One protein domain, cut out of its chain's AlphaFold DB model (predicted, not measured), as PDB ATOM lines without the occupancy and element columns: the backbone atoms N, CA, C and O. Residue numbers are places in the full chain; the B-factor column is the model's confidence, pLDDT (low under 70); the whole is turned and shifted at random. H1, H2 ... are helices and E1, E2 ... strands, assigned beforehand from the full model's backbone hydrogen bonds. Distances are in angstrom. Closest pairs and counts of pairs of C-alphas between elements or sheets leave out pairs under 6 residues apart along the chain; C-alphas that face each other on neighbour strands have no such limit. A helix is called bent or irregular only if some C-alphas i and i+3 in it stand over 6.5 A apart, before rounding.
ATOM      1  N   SER A  29      57.079 -51.481 205.816       95.69
ATOM      2  CA  SER A  29      56.846 -51.573 207.265       95.69
ATOM      3  C   SER A  29      55.361 -51.482 207.629       95.69
ATOM      4  O   SER A  29      54.948 -51.981 208.675       95.69
ATOM      5  N   THR A  30      54.551 -50.906 206.738       96.19
ATOM      6  CA  THR A  30      53.099 -50.764 206.908       96.19
ATOM      7  C   THR A  30      52.326 -52.062 206.679       96.19
ATOM      8  O   THR A  30      51.173 -52.154 207.090       96.19
ATOM      9  N   GLN A  31      52.937 -53.045 206.003       96.38
ATOM     10  CA  GLN A  31      52.264 -54.249 205.498       96.38
ATOM     11  C   GLN A  31      50.982 -53.954 204.683       96.38
ATOM     12  O   GLN A  31      50.060 -54.767 204.631       96.38
ATOM     13  N   ASP A  32      50.912 -52.790 204.026       97.19
ATOM     14  CA  ASP A  32      49.805 -52.413 203.145       97.19
ATOM     15  C   ASP A  32      50.055 -52.923 201.720       97.19
ATOM     16  O   ASP A  32      51.048 -52.588 201.068       97.19
ATOM     17  N   PHE A  33      49.115 -53.716 201.205       97.25
ATOM     18  CA  PHE A  33      49.167 -54.268 199.853       97.25
ATOM     19  C   PHE A  33      49.294 -53.187 198.769       97.25
ATOM     20  O   PHE A  33      49.935 -53.419 197.745       97.25
ATOM     21  N   ASN A  34      48.740 -51.990 198.994       97.69
ATOM     22  CA  ASN A  34      48.830 -50.885 198.035       97.69
ATOM     23  C   ASN A  34      50.244 -50.300 197.919       97.69
ATOM     24  O   ASN A  34      50.532 -49.596 196.952       97.69
ATOM     25  N   GLN A  35      51.136 -50.604 198.868       98.00
ATOM     26  CA  GLN A  35      52.553 -50.251 198.770       98.00
ATOM     27  C   GLN A  35      53.317 -51.203 197.842       98.00
ATOM     28  O   GLN A  35      54.437 -50.896 197.436       98.00
ATOM     29  N   LEU A  36      52.747 -52.354 197.475       97.56
ATOM     30  CA  LEU A  36      53.419 -53.320 196.617       97.56
ATOM     31  C   LEU A  36      53.201 -52.996 195.133       97.56
ATOM     32  O   LEU A  36      52.104 -53.147 194.596       97.56
ATOM     33  N   GLU A  37      54.273 -52.598 194.446       96.25
ATOM     34  CA  GLU A  37      54.318 -52.567 192.978       96.25
ATOM     35  C   GLU A  37      54.085 -53.964 192.369       96.25
ATOM     36  O   GLU A  37      54.794 -54.922 192.671       96.25
ATOM     37  N   GLN A  38      53.080 -54.063 191.495       93.19
ATOM     38  CA  GLN A  38      52.554 -55.324 190.957       93.19
ATOM     39  C   GLN A  38      52.796 -55.515 189.458       93.19
ATOM     40  O   GLN A  38      52.620 -56.614 188.933       93.19
ATOM     41  N   ARG A  39      53.108 -54.435 188.741       91.75
ATOM     42  CA  ARG A  39      53.092 -54.390 187.275       91.75
ATOM     43  C   ARG A  39      54.405 -53.930 186.663       91.75
ATOM     44  O   ARG A  39      54.681 -54.295 185.522       91.75
ATOM     45  N   LYS A  40      55.178 -53.101 187.364       92.38
ATOM     46  CA  LYS A  40      56.376 -52.457 186.822       92.38
ATOM     47  C   LYS A  40      57.627 -52.881 187.584       92.38
ATOM     48  O   LYS A  40      57.819 -52.497 188.732       92.38
ATOM     49  N   ALA A  41      58.504 -53.608 186.901       91.81
ATOM     50  CA  ALA A  41      59.863 -53.810 187.381       91.81
ATOM     51  C   ALA A  41      60.631 -52.472 187.415       91.81
ATOM     52  O   ALA A  41      60.395 -51.573 186.600       91.81
ATOM     53  N   ASP A  42      61.561 -52.356 188.354       93.44
ATOM     54  CA  ASP A  42      62.519 -51.266 188.459       93.44
ATOM     55  C   ASP A  42      63.589 -51.406 187.371       93.44
ATOM     56  O   ASP A  42      64.507 -52.215 187.471       93.44
ATOM     57  N   LEU A  43      63.472 -50.584 186.329       91.25
ATOM     58  CA  LEU A  43      64.404 -50.578 185.199       91.25
ATOM     59  C   LEU A  43      65.756 -49.923 185.524       91.25
ATOM     60  O   LEU A  43      66.642 -49.928 184.673       91.25
ATOM     61  N   SER A  44      65.927 -49.342 186.718       92.62
ATOM     62  CA  SER A  44      67.227 -48.802 187.144       92.62
ATOM     63  C   SER A  44      68.233 -49.897 187.510       92.62
ATOM     64  O   SER A  44      69.434 -49.630 187.553       92.62
ATOM     65  N   LYS A  45      67.760 -51.130 187.725       91.00
ATOM     66  CA  LYS A  45      68.586 -52.319 187.924       91.00
ATOM     67  C   LYS A  45      68.354 -53.309 186.792       91.00
ATOM     68  O   LYS A  45      67.226 -53.535 186.359       91.00
ATOM     69  N   ALA A  46      69.437 -53.909 186.319       91.50
ATOM     70  CA  ALA A  46      69.349 -54.960 185.323       91.50
ATOM     71  C   ALA A  46      68.764 -56.236 185.958       91.50
ATOM     72  O   ALA A  46      68.987 -56.502 187.138       91.50
ATOM     73  N   ALA A  47      67.985 -56.999 185.193       91.62
ATOM     74  CA  ALA A  47      67.480 -58.290 185.650       91.62
ATOM     75  C   ALA A  47      68.637 -59.291 185.820       91.62
ATOM     76  O   ALA A  47      69.609 -59.215 185.074       91.62
ATOM     77  N   SER A  48      68.516 -60.268 186.720       91.00
ATOM     78  CA  SER A  48      69.614 -61.193 187.067       91.00
ATOM     79  C   SER A  48      70.200 -61.950 185.870       91.00
ATOM     80  O   SER A  48      71.383 -62.275 185.818       91.00
ATOM     81  N   THR A  49      69.382 -62.204 184.849       91.00
ATOM     82  CA  THR A  49      69.783 -62.902 183.623       91.00
ATOM     83  C   THR A  49      70.203 -61.977 182.484       91.00
ATOM     84  O   THR A  49      70.586 -62.461 181.421       91.00
ATOM     85  N   SER A  50      70.167 -60.651 182.661       90.56
ATOM     86  CA  SER A  50      70.392 -59.694 181.564       90.56
ATOM     87  C   SER A  50      71.796 -59.759 180.971       90.56
ATOM     88  O   SER A  50      71.992 -59.377 179.822       90.56
ATOM     89  N   ASN A  51      72.768 -60.212 181.765       88.38
ATOM     90  CA  ASN A  51      74.171 -60.299 181.371       88.38
ATOM     91  C   ASN A  51      74.570 -61.712 180.917       88.38
ATOM     92  O   ASN A  51      75.737 -61.938 180.605       88.38
ATOM     93  N   MET A  52      73.628 -62.661 180.884       91.38
ATOM     94  CA  MET A  52      73.892 -64.018 180.415       91.38
ATOM     95  C   MET A  52      73.821 -64.086 178.888       91.38
ATOM     96  O   MET A  52      72.908 -63.548 178.259       91.38
ATOM     97  N   THR A  53      74.769 -64.792 178.276       92.88
ATOM     98  CA  THR A  53      74.668 -65.171 176.864       92.88
ATOM     99  C   THR A  53      73.555 -66.203 176.670       92.88
ATOM    100  O   THR A  53      73.148 -66.886 177.609       92.88
ATOM    101  N   LEU A  54      73.091 -66.380 175.428       90.88
ATOM    102  CA  LEU A  54      72.139 -67.449 175.110       90.88
ATOM    103  C   LEU A  54      72.672 -68.828 175.528       90.88
ATOM    104  O   LEU A  54      71.923 -69.635 176.061       90.88
ATOM    105  N   GLU A  55      73.964 -69.091 175.321       94.31
ATOM    106  CA  GLU A  55      74.585 -70.353 175.727       94.31
ATOM    107  C   GLU A  55      74.524 -70.552 177.246       94.31
ATOM    108  O   GLU A  55      74.126 -71.619 177.705       94.31
ATOM    109  N   GLN A  56      74.848 -69.519 178.029       91.12
ATOM    110  CA  GLN A  56      74.762 -69.573 179.491       91.12
ATOM    111  C   GLN A  56      73.323 -69.792 179.967       91.12
ATOM    112  O   GLN A  56      73.093 -70.620 180.845       91.12
ATOM    113  N   LEU A  57      72.349 -69.111 179.352       90.00
ATOM    114  CA  LEU A  57      70.930 -69.323 179.643       90.00
ATOM    115  C   LEU A  57      70.519 -70.774 179.377       90.00
ATOM    116  O   LEU A  57      69.884 -71.392 180.227       90.00
ATOM    117  N   LEU A  58      70.914 -71.337 178.232       89.75
ATOM    118  CA  LEU A  58      70.607 -72.726 177.882       89.75
ATOM    119  C   LEU A  58      71.295 -73.731 178.816       89.75
ATOM    120  O   LEU A  58      70.707 -74.759 179.124       89.75
ATOM    121  N   GLN A  59      72.505 -73.439 179.299       91.19
ATOM    122  CA  GLN A  59      73.196 -74.283 180.283       91.19
ATOM    123  C   GLN A  59      72.557 -74.212 181.679       91.19
ATOM    124  O   GLN A  59      72.578 -75.199 182.411       91.19
ATOM    125  N   ALA A  60      71.988 -73.062 182.049       87.31
ATOM    126  CA  ALA A  60      71.309 -72.859 183.328       87.31
ATOM    127  C   ALA A  60      69.851 -73.360 183.341       87.31
ATOM    128  O   ALA A  60      69.236 -73.415 184.406       87.31
ATOM    129  N   THR A  61      69.296 -73.727 182.182       85.94
ATOM    130  CA  THR A  61      67.878 -74.075 182.012       85.94
ATOM    131  C   THR A  61      67.726 -75.548 181.642       85.94
ATOM    132  O   THR A  61      68.187 -75.980 180.589       85.94
ATOM    133  N   ASP A  62      67.032 -76.331 182.471       84.19
ATOM    134  CA  ASP A  62      66.609 -77.688 182.108       84.19
ATOM    135  C   ASP A  62      65.181 -77.658 181.555       84.19
ATOM    136  O   ASP A  62      64.224 -77.436 182.283       84.19
ATOM    137  N   PHE A  63      65.014 -77.896 180.256       82.81
ATOM    138  CA  PHE A  63      63.690 -77.891 179.621       82.81
ATOM    139  C   PHE A  63      62.915 -79.206 179.811       82.81
ATOM    140  O   PHE A  63      61.734 -79.284 179.474       82.81
ATOM    141  N   THR A  64      63.552 -80.249 180.346       84.50
ATOM    142  CA  THR A  64      62.949 -81.580 180.526       84.50
ATOM    143  C   THR A  64      61.776 -81.599 181.519       84.50
ATOM    144  O   THR A  64      60.795 -82.304 181.256       84.50
ATOM    145  N   PRO A  65      61.826 -80.880 182.661       77.88
ATOM    146  CA  PRO A  65      60.793 -80.952 183.684       77.88
ATOM    147  C   PRO A  65      59.489 -80.233 183.340       77.88
ATOM    148  O   PRO A  65      58.505 -80.563 183.991       77.88
ATOM    149  N   GLY A  66      59.471 -79.314 182.360       73.19
ATOM    150  CA  GLY A  66      58.380 -78.368 182.049       73.19
ATOM    151  C   GLY A  66      56.989 -78.769 182.558       73.19
ATOM    152  O   GLY A  66      56.663 -78.560 183.727       73.19
ATOM    153  N   ASP A  67      56.187 -79.425 181.717       69.06
ATOM    154  CA  ASP A  67      54.801 -79.812 182.045       69.06
ATOM    155  C   ASP A  67      54.663 -80.777 183.245       69.06
ATOM    156  O   ASP A  67      53.558 -81.012 183.734       69.06
ATOM    157  N   ARG A  68      55.760 -81.386 183.717       70.81
ATOM    158  CA  ARG A  68      55.751 -82.349 184.834       70.81
ATOM    159  C   ARG A  68      55.965 -81.692 186.193       70.81
ATOM    160  O   ARG A  68      55.540 -82.261 187.197       70.81
ATOM    161  N   CYS A  69      56.637 -80.545 186.230       66.00
ATOM    162  CA  CYS A  69      57.046 -79.879 187.467       66.00
ATOM    163  C   CYS A  69      56.452 -78.474 187.617       66.00
ATOM    164  O   CYS A  69      56.353 -77.978 188.739       66.00
ATOM    165  N   GLU A  70      55.994 -77.854 186.531       64.88
ATOM    166  CA  GLU A  70      55.343 -76.546 186.568       64.88
ATOM    167  C   GLU A  70      53.846 -76.692 186.837       64.88
ATOM    168  O   GLU A  70      52.995 -76.617 185.951       64.88
ATOM    169  N   THR A  71      53.497 -76.919 188.101       69.69
ATOM    170  CA  THR A  71      52.096 -76.836 188.504       69.69
ATOM    171  C   THR A  71      51.757 -75.414 188.923       69.69
ATOM    172  O   THR A  71      52.371 -74.864 189.835       69.69
ATOM    173  N   VAL A  72      50.748 -74.812 188.285       71.94
ATOM    174  CA  VAL A  72      50.285 -73.462 188.633       71.94
ATOM    175  C   VAL A  72      49.587 -73.489 189.998       71.94
ATOM    176  O   VAL A  72      48.370 -73.672 190.109       71.94
ATOM    177  N   VAL A  73      50.373 -73.276 191.055       73.56
ATOM    178  CA  VAL A  73      49.916 -73.293 192.456       73.56
ATOM    179  C   VAL A  73      48.937 -72.164 192.792       73.56
ATOM    180  O   VAL A  73      48.204 -72.256 193.769       73.56
ATOM    181  N   GLY A  74      48.867 -71.119 191.961       71.19
ATOM    182  CA  GLY A  74      47.915 -70.011 192.106       71.19
ATOM    183  C   GLY A  74      46.498 -70.298 191.588       71.19
ATOM    184  O   GLY A  74      45.662 -69.396 191.578       71.19
ATOM    185  N   THR A  75      46.212 -71.515 191.116       80.31
ATOM    186  CA  THR A  75      44.875 -71.875 190.615       80.31
ATOM    187  C   THR A  75      43.924 -72.266 191.752       80.31
ATOM    188  O   THR A  75      44.366 -72.812 192.767       80.31
ATOM    189  N   PRO A  76      42.596 -72.072 191.598       84.81
ATOM    190  CA  PRO A  76      41.621 -72.462 192.620       84.81
ATOM    191  C   PRO A  76      41.729 -73.926 193.073       84.81
ATOM    192  O   PRO A  76      41.504 -74.213 194.246       84.81
ATOM    193  N   GLY A  77      42.133 -74.839 192.180       86.38
ATOM    194  CA  GLY A  77      42.318 -76.258 192.500       86.38
ATOM    195  C   GLY A  77      43.433 -76.539 193.516       86.38
ATOM    196  O   GLY A  77      43.392 -77.564 194.189       86.38
ATOM    197  N   PHE A  78      44.392 -75.623 193.680       85.75
ATOM    198  CA  PHE A  78      45.492 -75.754 194.642       85.75
ATOM    199  C   PHE A  78      45.215 -75.114 195.998       85.75
ATOM    200  O   PHE A  78      45.970 -75.346 196.944       85.75
ATOM    201  N   LYS A  79      44.121 -74.357 196.131       86.75
ATOM    202  CA  LYS A  79      43.795 -73.634 197.362       86.75
ATOM    203  C   LYS A  79      43.780 -74.554 198.585       86.75
ATOM    204  O   LYS A  79      44.430 -74.249 199.578       86.75
ATOM    205  N   GLU A  80      43.092 -75.692 198.504       89.62
ATOM    206  CA  GLU A  80      43.009 -76.635 199.629       89.62
ATOM    207  C   GLU A  80      44.361 -77.265 199.972       89.62
ATOM    208  O   GLU A  80      44.657 -77.495 201.144       89.62
ATOM    209  N   VAL A  81      45.192 -77.537 198.961       89.06
ATOM    210  CA  VAL A  81      46.540 -78.082 199.162       89.06
ATOM    211  C   VAL A  81      47.397 -77.068 199.909       89.06
ATOM    212  O   VAL A  81      48.001 -77.420 200.921       89.06
ATOM    213  N   LEU A  82      47.395 -75.808 199.466       85.75
ATOM    214  CA  LEU A  82      48.124 -74.723 200.120       85.75
ATOM    215  C   LEU A  82      47.624 -74.492 201.551       85.75
ATOM    216  O   LEU A  82      48.426 -74.398 202.476       85.75
ATOM    217  N   GLU A  83      46.306 -74.474 201.770       87.56
ATOM    218  CA  GLU A  83      45.732 -74.334 203.112       87.56
ATOM    219  C   GLU A  83      46.131 -75.486 204.040       87.56
ATOM    220  O   GLU A  83      46.487 -75.240 205.195       87.56
ATOM    221  N   LYS A  84      46.111 -76.732 203.553       89.62
ATOM    222  CA  LYS A  84      46.555 -77.896 204.331       89.62
ATOM    223  C   LYS A  84      48.049 -77.837 204.629       89.62
ATOM    224  O   LYS A  84      48.423 -78.058 205.775       89.62
ATOM    225  N   GLN A  85      48.886 -77.481 203.655       87.25
ATOM    226  CA  GLN A  85      50.325 -77.310 203.869       87.25
ATOM    227  C   GLN A  85      50.616 -76.240 204.927       87.25
ATOM    228  O   GLN A  85      51.402 -76.486 205.840       87.25
ATOM    229  N   THR A  86      49.949 -75.081 204.860       87.25
ATOM    230  CA  THR A  86      50.112 -74.039 205.882       87.25
ATOM    231  C   THR A  86      49.663 -74.519 207.258       87.25
ATOM    232  O   THR A  86      50.365 -74.276 208.234       87.25
ATOM    233  N   LYS A  87      48.520 -75.216 207.352       86.88
ATOM    234  CA  LYS A  87      48.052 -75.780 208.625       86.88
ATOM    235  C   LYS A  87      49.059 -76.768 209.193       86.88
ATOM    236  O   LYS A  87      49.394 -76.650 210.358       86.88
ATOM    237  N   THR A  88      49.599 -77.666 208.371       87.38
ATOM    238  CA  THR A  88      50.635 -78.615 208.790       87.38
ATOM    239  C   THR A  88      51.893 -77.919 209.302       87.38
ATOM    240  O   THR A  88      52.457 -78.345 210.304       87.38
ATOM    241  N   LEU A  89      52.327 -76.835 208.653       89.12
ATOM    242  CA  LEU A  89      53.492 -76.068 209.095       89.12
ATOM    243  C   LEU A  89      53.274 -75.387 210.458       89.12
ATOM    244  O   LEU A  89      54.236 -75.182 211.197       89.12
ATOM    245  N   LEU A  90      52.027 -75.040 210.778       93.12
ATOM    246  CA  LEU A  90      51.624 -74.356 212.010       93.12
ATOM    247  C   LEU A  90      50.911 -75.284 213.006       93.12
ATOM    248  O   LEU A  90      50.301 -74.810 213.961       93.12
ATOM    249  N   ASP A  91      50.980 -76.597 212.797       92.81
ATOM    250  CA  ASP A  91      50.423 -77.600 213.697       92.81
ATOM    251  C   ASP A  91      51.498 -77.994 214.728       92.81
ATOM    252  O   ASP A  91      52.564 -78.478 214.334       92.81
ATOM    253  N   PRO A  92      51.272 -77.785 216.038       91.81
ATOM    254  CA  PRO A  92      52.271 -78.073 217.067       91.81
ATOM    255  C   PRO A  92      52.675 -79.551 217.150       91.81
ATOM    256  O   PRO A  92      53.853 -79.849 217.361       91.81
ATOM    257  N   ASP A  93      51.733 -80.472 216.933       91.56
ATOM    258  CA  ASP A  93      51.984 -81.913 217.015       91.56
ATOM    259  C   ASP A  93      52.839 -82.368 215.827       91.56
ATOM    260  O   ASP A  93      53.809 -83.112 215.990       91.56
ATOM    261  N   LEU A  94      52.551 -81.851 214.627       91.19
ATOM    262  CA  LEU A  94      53.373 -82.118 213.444       91.19
ATOM    263  C   LEU A  94      54.739 -81.427 213.533       91.19
ATOM    264  O   LEU A  94      55.746 -81.997 213.113       91.19
ATOM    265  N   ARG A  95      54.810 -80.236 214.136       89.81
ATOM    266  CA  ARG A  95      56.074 -79.539 214.414       89.81
ATOM    267  C   ARG A  95      56.958 -80.303 215.390       89.81
ATOM    268  O   ARG A  95      58.175 -80.317 215.203       89.81
ATOM    269  N   ALA A  96      56.377 -80.980 216.379       89.69
ATOM    270  CA  ALA A  96      57.127 -81.825 217.303       89.69
ATOM    271  C   ALA A  96      57.860 -82.973 216.579       89.69
ATOM    272  O   ALA A  96      58.970 -83.336 216.972       89.69
ATOM    273  N   LEU A  97      57.307 -83.481 215.467       90.88
ATOM    274  CA  LEU A  97      57.955 -84.507 214.633       90.88
ATOM    275  C   LEU A  97      59.225 -84.003 213.933       90.88
ATOM    276  O   LEU A  97      60.073 -84.806 213.548       90.88
ATOM    277  N   LEU A  98      59.386 -82.685 213.795       88.12
ATOM    278  CA  LEU A  98      60.569 -82.056 213.200       88.12
ATOM    279  C   LEU A  98      61.692 -81.848 214.231       88.12
ATOM    280  O   LEU A  98      62.640 -81.114 213.968       88.12
ATOM    281  N   ASN A  99      61.596 -82.496 215.400       88.56
ATOM    282  CA  ASN A  99      62.630 -82.558 216.437       88.56
ATOM    283  C   ASN A  99      63.165 -81.176 216.861       88.56
ATOM    284  O   ASN A  99      64.371 -80.969 216.985       88.56
ATOM    285  N   GLY A 100      62.259 -80.211 217.040       85.56
ATOM    286  CA  GLY A 100      62.619 -78.852 217.451       85.56
ATOM    287  C   GLY A 100      63.338 -78.031 216.376       85.56
ATOM    288  O   GLY A 100      64.006 -77.057 216.718       85.56
ATOM    289  N   ALA A 101      63.218 -78.406 215.096       89.12
ATOM    290  CA  ALA A 101      63.741 -77.614 213.989       89.12
ATOM    291  C   ALA A 101      63.273 -76.152 214.075       89.12
ATOM    292  O   ALA A 101      62.110 -75.855 214.367       89.12
ATOM    293  N   LYS A 102      64.204 -75.239 213.800       90.12
ATOM    294  CA  LYS A 102      63.958 -73.801 213.702       90.12
ATOM    295  C   LYS A 102      63.732 -73.429 212.241       90.12
ATOM    296  O   LYS A 102      64.252 -74.079 211.338       90.12
ATOM    297  N   PHE A 103      62.903 -72.416 212.019       92.81
ATOM    298  CA  PHE A 103      62.450 -72.040 210.688       92.81
ATOM    299  C   PHE A 103      62.644 -70.549 210.499       92.81
ATOM    300  O   PHE A 103      62.141 -69.761 211.296       92.81
ATOM    301  N   THR A 104      63.309 -70.193 209.407       94.94
ATOM    302  CA  THR A 104      63.481 -68.811 208.974       94.94
ATOM    303  C   THR A 104      62.952 -68.686 207.549       94.94
ATOM    304  O   THR A 104      63.334 -69.451 206.664       94.94
ATOM    305  N   HIS A 105      62.049 -67.737 207.321       94.69
ATOM    306  CA  HIS A 105      61.598 -67.324 206.000       94.69
ATOM    307  C   HIS A 105      62.442 -66.125 205.561       94.69
ATOM    308  O   HIS A 105      62.241 -65.000 206.020       94.69
ATOM    309  N   LEU A 106      63.389 -66.384 204.661       95.31
ATOM    310  CA  LEU A 106      64.279 -65.385 204.076       95.31
ATOM    311  C   LEU A 106      63.747 -64.931 202.710       95.31
ATOM    312  O   LEU A 106      63.471 -65.770 201.853       95.31
ATOM    313  N   PHE A 107      63.618 -63.624 202.486       95.31
ATOM    314  CA  PHE A 107      63.193 -63.067 201.195       95.31
ATOM    315  C   PHE A 107      63.774 -61.667 200.959       95.31
ATOM    316  O   PHE A 107      64.181 -60.993 201.901       95.31
ATOM    317  N   GLY A 108      63.856 -61.228 199.701       96.12
ATOM    318  CA  GLY A 108      64.316 -59.881 199.341       96.12
ATOM    319  C   GLY A 108      63.196 -58.835 199.354       96.12
ATOM    320  O   GLY A 108      62.033 -59.191 199.178       96.12
ATOM    321  N   ASP A 109      63.519 -57.552 199.538       97.12
ATOM    322  CA  ASP A 109      62.538 -56.451 199.457       97.12
ATOM    323  C   ASP A 109      62.413 -55.782 198.082       97.12
ATOM    324  O   ASP A 109      61.517 -54.966 197.899       97.12
ATOM    325  N   ASN A 110      63.232 -56.168 197.103       96.75
ATOM    326  CA  ASN A 110      63.070 -55.794 195.697       96.75
ATOM    327  C   ASN A 110      62.607 -56.993 194.841       96.75
ATOM    328  O   ASN A 110      62.961 -57.107 193.665       96.75
ATOM    329  N   THR A 111      61.862 -57.926 195.434       95.06
ATOM    330  CA  THR A 111      61.312 -59.121 194.772       95.06
ATOM    331  C   THR A 111      59.895 -58.880 194.242       95.06
ATOM    332  O   THR A 111      59.329 -57.814 194.423       95.06
ATOM    333  N   MET A 112      59.274 -59.862 193.595       93.75
ATOM    334  CA  MET A 112      57.874 -59.744 193.178       93.75
ATOM    335  C   MET A 112      56.929 -59.612 194.385       93.75
ATOM    336  O   MET A 112      57.094 -60.285 195.406       93.75
ATOM    337  N   TRP A 113      55.882 -58.793 194.236       94.75
ATOM    338  CA  TRP A 113      54.928 -58.471 195.307       94.75
ATOM    339  C   TRP A 113      54.341 -59.695 196.022       94.75
ATOM    340  O   TRP A 113      54.101 -59.657 197.226       94.75
ATOM    341  N   ASN A 114      54.103 -60.790 195.299       92.31
ATOM    342  CA  ASN A 114      53.459 -61.985 195.831       92.31
ATOM    343  C   ASN A 114      54.330 -62.699 196.871       92.31
ATOM    344  O   ASN A 114      53.782 -63.301 197.789       92.31
ATOM    345  N   ILE A 115      55.660 -62.605 196.767       93.44
ATOM    346  CA  ILE A 115      56.590 -63.190 197.741       93.44
ATOM    347  C   ILE A 115      56.505 -62.425 199.066       93.44
ATOM    348  O   ILE A 115      56.332 -63.032 200.122       93.44
ATOM    349  N   ILE A 116      56.543 -61.090 199.005       96.56
ATOM    350  CA  ILE A 116      56.421 -60.222 200.185       96.56
ATOM    351  C   ILE A 116      55.045 -60.395 200.831       96.56
ATOM    352  O   ILE A 116      54.940 -60.594 202.039       96.56
ATOM    353  N   TYR A 117      53.985 -60.385 200.021       95.88
ATOM    354  CA  TYR A 117      52.627 -60.573 200.515       95.88
ATOM    355  C   TYR A 117      52.439 -61.945 201.178       95.88
ATOM    356  O   TYR A 117      51.834 -62.035 202.244       95.88
ATOM    357  N   ALA A 118      52.995 -63.013 200.597       93.00
ATOM    358  CA  ALA A 118      52.966 -64.340 201.208       93.00
ATOM    359  C   ALA A 118      53.693 -64.367 202.561       93.00
ATOM    360  O   ALA A 118      53.197 -64.997 203.497       93.00
ATOM    361  N   ALA A 119      54.823 -63.661 202.693       96.12
ATOM    362  CA  ALA A 119      55.522 -63.526 203.967       96.12
ATOM    363  C   ALA A 119      54.658 -62.808 205.018       96.12
ATOM    364  O   ALA A 119      54.531 -63.323 206.126       96.12
ATOM    365  N   TRP A 120      53.992 -61.700 204.666       96.94
ATOM    366  CA  TRP A 120      53.074 -60.995 205.577       96.94
ATOM    367  C   TRP A 120      51.911 -61.881 206.027       96.94
ATOM    368  O   TRP A 120      51.646 -61.994 207.221       96.94
ATOM    369  N   VAL A 121      51.258 -62.578 205.090       94.56
ATOM    370  CA  VAL A 121      50.164 -63.508 205.414       94.56
ATOM    371  C   VAL A 121      50.645 -64.617 206.351       94.56
ATOM    372  O   VAL A 121      49.949 -64.965 207.307       94.56
ATOM    373  N   MET A 122      51.831 -65.178 206.108       94.75
ATOM    374  CA  MET A 122      52.406 -66.196 206.986       94.75
ATOM    375  C   MET A 122      52.763 -65.641 208.364       94.75
ATOM    376  O   MET A 122      52.509 -66.314 209.359       94.75
ATOM    377  N   GLU A 123      53.298 -64.424 208.443       95.31
ATOM    378  CA  GLU A 123      53.602 -63.760 209.709       95.31
ATOM    379  C   GLU A 123      52.326 -63.530 210.535       95.31
ATOM    380  O   GLU A 123      52.299 -63.843 211.728       95.31
ATOM    381  N   SER A 124      51.240 -63.066 209.905       95.38
ATOM    382  CA  SER A 124      49.925 -62.953 210.547       95.38
ATOM    383  C   SER A 124      49.434 -64.304 211.067       95.38
ATOM    384  O   SER A 124      49.038 -64.397 212.225       95.38
ATOM    385  N   ARG A 125      49.538 -65.376 210.270       94.19
ATOM    386  CA  ARG A 125      49.109 -66.723 210.691       94.19
ATOM    387  C   ARG A 125      49.939 -67.287 211.844       94.19
ATOM    388  O   ARG A 125      49.385 -67.936 212.726       94.19
ATOM    389  N   VAL A 126      51.251 -67.038 211.870       94.94
ATOM    390  CA  VAL A 126      52.121 -67.416 212.999       94.94
ATOM    391  C   VAL A 126      51.706 -66.666 214.269       94.94
ATOM    392  O   VAL A 126      51.623 -67.275 215.336       94.94
ATOM    393  N   LYS A 127      51.397 -65.365 214.158       94.38
ATOM    394  CA  LYS A 127      50.888 -64.552 215.276       94.38
ATOM    395  C   LYS A 127      49.533 -65.061 215.775       94.38
ATOM    396  O   LYS A 127      49.353 -65.201 216.979       94.38
ATOM    397  N   GLU A 128      48.613 -65.380 214.867       94.44
ATOM    398  CA  GLU A 128      47.287 -65.932 215.186       94.44
ATOM    399  C   GLU A 128      47.370 -67.297 215.877       94.44
ATOM    400  O   GLU A 128      46.638 -67.541 216.835       94.44
ATOM    401  N   ALA A 129      48.277 -68.174 215.430       92.31
ATOM    402  CA  ALA A 129      48.511 -69.469 216.069       92.31
ATOM    403  C   ALA A 129      48.998 -69.320 217.520       92.31
ATOM    404  O   ALA A 129      48.744 -70.202 218.341       92.31
ATOM    405  N   ASN A 130      49.684 -68.208 217.830       91.31
ATOM    406  CA  ASN A 130      50.136 -67.819 219.168       91.31
ATOM    407  C   ASN A 130      50.810 -68.969 219.944       91.31
ATOM    408  O   ASN A 130      50.588 -69.157 221.141       91.31
ATOM    409  N   ASN A 131      51.621 -69.767 219.243       91.50
ATOM    410  CA  ASN A 131      52.310 -70.920 219.804       91.50
ATOM    411  C   ASN A 131      53.830 -70.804 219.568       91.50
ATOM    412  O   ASN A 131      54.271 -70.715 218.420       91.50
ATOM    413  N   PRO A 132      54.662 -70.851 220.626       88.31
ATOM    414  CA  PRO A 132      56.117 -70.807 220.483       88.31
ATOM    415  C   PRO A 132      56.706 -71.931 219.612       88.31
ATOM    416  O   PRO A 132      57.713 -71.722 218.940       88.31
ATOM    417  N   GLN A 133      56.089 -73.118 219.582       87.81
ATOM    418  CA  GLN A 133      56.570 -74.264 218.793       87.81
ATOM    419  C   GLN A 133      56.404 -74.057 217.282       87.81
ATOM    420  O   GLN A 133      57.133 -74.659 216.487       87.81
ATOM    421  N   THR A 134      55.479 -73.187 216.877       90.44
ATOM    422  CA  THR A 134      55.185 -72.857 215.476       90.44
ATOM    423  C   THR A 134      55.867 -71.560 215.045       90.44
ATOM    424  O   THR A 134      55.515 -70.992 214.014       90.44
ATOM    425  N   HIS A 135      56.826 -71.064 215.834       91.88
ATOM    426  CA  HIS A 135      57.566 -69.855 215.508       91.88
ATOM    427  C   HIS A 135      58.326 -70.006 214.179       91.88
ATOM    428  O   HIS A 135      58.928 -71.052 213.890       91.88
ATOM    429  N   ILE A 136      58.281 -68.932 213.395       94.31
ATOM    430  CA  ILE A 136      59.039 -68.732 212.164       94.31
ATOM    431  C   ILE A 136      59.654 -67.337 212.266       94.31
ATOM    432  O   ILE A 136      58.940 -66.363 212.513       94.31
ATOM    433  N   GLU A 137      60.964 -67.247 212.078       94.62
ATOM    434  CA  GLU A 137      61.662 -65.974 211.945       94.62
ATOM    435  C   GLU A 137      61.486 -65.449 210.516       94.62
ATOM    436  O   GLU A 137      61.617 -66.202 209.556       94.62
ATOM    437  N   PHE A 138      61.201 -64.161 210.349       95.25
ATOM    438  CA  PHE A 138      61.079 -63.539 209.030       95.25
ATOM    439  C   PHE A 138      62.236 -62.572 208.828       95.25
ATOM    440  O   PHE A 138      62.399 -61.626 209.600       95.25
ATOM    441  N   LYS A 139      63.034 -62.800 207.782       95.38
ATOM    442  CA  LYS A 139      64.231 -62.010 207.497       95.38
ATOM    443  C   LYS A 139      64.166 -61.421 206.095       95.38
ATOM    444  O   LYS A 139      63.965 -62.133 205.113       95.38
ATOM    445  N   VAL A 140      64.361 -60.107 206.020       95.81
ATOM    446  CA  VAL A 140      64.312 -59.341 204.772       95.81
ATOM    447  C   VAL A 140      65.723 -58.969 204.329       95.81
ATOM    448  O   VAL A 140      66.441 -58.283 205.054       95.81
ATOM    449  N   MET A 141      66.099 -59.370 203.118       95.88
ATOM    450  CA  MET A 141      67.358 -58.996 202.476       95.88
ATOM    451  C   MET A 141      67.177 -57.688 201.706       95.88
ATOM    452  O   MET A 141      66.418 -57.616 200.738       95.88
ATOM    453  N   LYS A 142      67.873 -56.642 202.155       95.69
ATOM    454  CA  LYS A 142      67.748 -55.292 201.603       95.69
ATOM    455  C   LYS A 142      68.337 -55.182 200.200       95.69
ATOM    456  O   LYS A 142      69.476 -55.566 199.962       95.69
ATOM    457  N   GLY A 143      67.559 -54.610 199.289       95.12
ATOM    458  CA  GLY A 143      67.893 -54.395 197.890       95.12
ATOM    459  C   GLY A 143      67.875 -55.654 197.023       95.12
ATOM    460  O   GLY A 143      68.232 -55.529 195.851       95.12
ATOM    461  N   ALA A 144      67.478 -56.811 197.562       95.69
ATOM    462  CA  ALA A 144      67.546 -58.118 196.910       95.69
ATOM    463  C   ALA A 144      66.253 -58.473 196.160       95.69
ATOM    464  O   ALA A 144      65.155 -58.211 196.655       95.69
ATOM    465  N   ASN A 145      66.373 -59.116 194.998       94.69
ATOM    466  CA  ASN A 145      65.238 -59.706 194.285       94.69
ATOM    467  C   ASN A 145      65.061 -61.200 194.649       94.69
ATOM    468  O   ASN A 145      65.633 -61.694 195.624       94.69
ATOM    469  N   HIS A 146      64.255 -61.929 193.872       91.56
ATOM    470  CA  HIS A 146      64.030 -63.367 194.068       91.56
ATOM    471  C   HIS A 146      65.266 -64.238 193.768       91.56
ATOM    472  O   HIS A 146      65.381 -65.344 194.291       91.56
ATOM    473  N   PHE A 147      66.195 -63.731 192.957       92.38
ATOM    474  CA  PHE A 147      67.356 -64.444 192.423       92.38
ATOM    475  C   PHE A 147      68.681 -63.936 193.013       92.38
ATOM    476  O   PHE A 147      69.723 -64.005 192.366       92.38
ATOM    477  N   LEU A 148      68.673 -63.456 194.263       91.44
ATOM    478  CA  LEU A 148      69.868 -62.903 194.915       91.44
ATOM    479  C   LEU A 148      71.080 -63.846 194.863       91.44
ATOM    480  O   LEU A 148      72.207 -63.382 194.757       91.44
ATOM    481  N   MET A 149      70.865 -65.162 194.917       93.00
ATOM    482  CA  MET A 149      71.947 -66.146 194.841       93.00
ATOM    483  C   MET A 149      72.715 -66.122 193.511       93.00
ATOM    484  O   MET A 149      73.787 -66.713 193.432       93.00
ATOM    485  N   TRP A 150      72.171 -65.497 192.465       91.31
ATOM    486  CA  TRP A 150      72.858 -65.282 191.189       91.31
ATOM    487  C   TRP A 150      73.523 -63.909 191.118       91.31
ATOM    488  O   TRP A 150      74.596 -63.797 190.534       91.31
ATOM    489  N   ASP A 151      72.912 -62.894 191.729       91.81
ATOM    490  CA  ASP A 151      73.401 -61.513 191.654       91.81
ATOM    491  C   ASP A 151      74.504 -61.215 192.682       91.81
ATOM    492  O   ASP A 151      75.488 -60.555 192.360       91.81
ATOM    493  N   GLU A 152      74.347 -61.712 193.910       92.94
ATOM    494  CA  GLU A 152      75.231 -61.475 195.062       92.94
ATOM    495  C   GLU A 152      75.398 -62.789 195.871       92.94
ATOM    496  O   GLU A 152      74.908 -62.905 197.007       92.94
ATOM    497  N   PRO A 153      76.033 -63.833 195.298       94.38
ATOM    498  CA  PRO A 153      76.089 -65.167 195.899       94.38
ATOM    499  C   PRO A 153      76.741 -65.181 197.286       94.38
ATOM    500  O   PRO A 153      76.280 -65.899 198.174       94.38
ATOM    501  N   GLU A 154      77.772 -64.368 197.516       96.56
ATOM    502  CA  GLU A 154      78.450 -64.266 198.810       96.56
ATOM    503  C   GLU A 154      77.532 -63.672 199.882       96.56
ATOM    504  O   GLU A 154      77.515 -64.154 201.018       96.56
ATOM    505  N   VAL A 155      76.736 -62.657 199.526       94.50
ATOM    506  CA  VAL A 155      75.742 -62.061 200.428       94.50
ATOM    507  C   VAL A 155      74.656 -63.082 200.739       94.50
ATOM    508  O   VAL A 155      74.353 -63.309 201.908       94.50
ATOM    509  N   CYS A 156      74.119 -63.757 199.717       94.25
ATOM    510  CA  CYS A 156      73.114 -64.800 199.908       94.25
ATOM    511  C   CYS A 156      73.624 -65.913 200.837       94.25
ATOM    512  O   CYS A 156      72.947 -66.271 201.801       94.25
ATOM    513  N   MET A 157      74.841 -66.412 200.606       95.75
ATOM    514  CA  MET A 157      75.446 -67.446 201.446       95.75
ATOM    515  C   MET A 157      75.673 -66.978 202.880       95.75
ATOM    516  O   MET A 157      75.398 -67.734 203.812       95.75
ATOM    517  N   LYS A 158      76.128 -65.738 203.080       95.56
ATOM    518  CA  LYS A 158      76.274 -65.155 204.416       95.56
ATOM    519  C   LYS A 158      74.933 -65.098 205.152       95.56
ATOM    520  O   LYS A 158      74.860 -65.491 206.315       95.56
ATOM    521  N   GLU A 159      73.876 -64.640 204.485       94.00
ATOM    522  CA  GLU A 159      72.538 -64.563 205.077       94.00
ATOM    523  C   GLU A 159      71.990 -65.956 205.412       94.00
ATOM    524  O   GLU A 159      71.499 -66.164 206.523       94.00
ATOM    525  N   LEU A 160      72.158 -66.935 204.518       93.50
ATOM    526  CA  LEU A 160      71.770 -68.328 204.764       93.50
ATOM    527  C   LEU A 160      72.514 -68.936 205.958       93.50
ATOM    528  O   LEU A 160      71.879 -69.551 206.811       93.50
ATOM    529  N   LEU A 161      73.833 -68.739 206.049       94.56
ATOM    530  CA  LEU A 161      74.634 -69.224 207.175       94.56
ATOM    531  C   LEU A 161      74.210 -68.570 208.492       94.56
ATOM    532  O   LEU A 161      74.036 -69.274 209.481       94.56
ATOM    533  N   SER A 162      73.937 -67.262 208.492       93.12
ATOM    534  CA  SER A 162      73.452 -66.571 209.695       93.12
ATOM    535  C   SER A 162      72.101 -67.096 210.190       93.12
ATOM    536  O   SER A 162      71.824 -67.032 211.380       93.12
ATOM    537  N   CYS A 163      71.269 -67.656 209.302       90.00
ATOM    538  CA  CYS A 163      70.013 -68.294 209.698       90.00
ATOM    539  C   CYS A 163      70.233 -69.650 210.385       90.00
ATOM    540  O   CYS A 163      69.283 -70.187 210.937       90.00
ATOM    541  N   MET A 164      71.439 -70.226 210.317       89.44
ATOM    542  CA  MET A 164      71.799 -71.506 210.943       89.44
ATOM    543  C   MET A 164      72.583 -71.330 212.250       89.44
ATOM    544  O   MET A 164      72.774 -72.303 212.981       89.44
TER     545      MET A 164
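Overview. This is residues 29 to 164 of the 166 residues of an uncharacterized protein of Sphaerobolus stellatus (strain SS14) (UniProt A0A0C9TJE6). A ribbon of two parallel strands, E1 and E2, lies between two helices, the long H5 over one face and H7 near the other; H1, H2, H3 and H4 make a wide open arch away from this core. Residues 61 to 72, with H2, and 75 to 80, with the first residues of H3, stick out, while residues 29 to 53 form a long stretch with no named element. The printed part has 136 residues with seven named helices and two named strands, in the order H1 H2 H3 H4 E1 H5 E2 H6 H7, and is mostly helix. It is only just loose, close to compact, with a radius of gyration of the C-alphas of 17.5 A and spans of 49 by 36 by 33 A.

Arrangement. H1, residues 54 to 60, and H2, residues 66 to 69, are apart, and neither touches any helix. H3, residues 76 to 89, and H4, residues 92 to 96, touch only at the corner by their link, and only just, with 3 pairs of C-alphas within 8 A; the closest are those of Thr 88 and Leu 94, 6.4 A. E1, residues 104 to 108, is followed by H5, residues 113 to 129, and E2, residues 137 to 141: a strand-helix-strand unit, two parallel neighbour strands with a helix between them along the chain, with a right-handed crossover. The directions of E1 and E2 differ by 21 degrees; N 105 and O 137, 2.7 A apart, and N 139 and O 105, 2.9 A, are within hydrogen-bond range. The closest C-alphas of E1 and H5 are those of Phe 107 and Ile 116, 7.4 A; those of H5 and E2 are Glu 123 and Phe 138, 7.5 A. H3 and H5 are near each other, with 6 pairs of C-alphas within 10 A. H6, residues 148 to 151, and H7, residues 153 to 162, touch only at the corner by their link, closest at the C-alphas of Met 149 and Cys 156, 5.4 A. H7 and E2 are near each other, with 5 pairs of C-alphas within 10 A. Every O i to N i+4 pair is within hydrogen-bond range in H1, H4, H5 and H7, and 8 of 10 are in H3; H2 and H6 are too short for such a pair.

Along the chain. H1 begins at C-alpha 54, (72.139, -67.449, 175.110). H3 is 20.6 A long and irregular, with C-alphas 77 and 80 7.2 A apart. E1 measures 13.2 A and E2 13.1 A. H5 spans 24.4 A from C-alpha 113 at (54.928, -58.471, 195.307). H7, 14.1 A long, ends at C-alpha 162, (73.452, -66.571, 209.695).

Size, cuts and confidence. The C-alphas farthest apart, those of Glu 55 and Asn 130, are 49.9 A apart. The printed part has no cut, and no link between its named elements is long. The mean pLDDT of the printed part is 90.6; residues 67 and 69 to 71 are under 70.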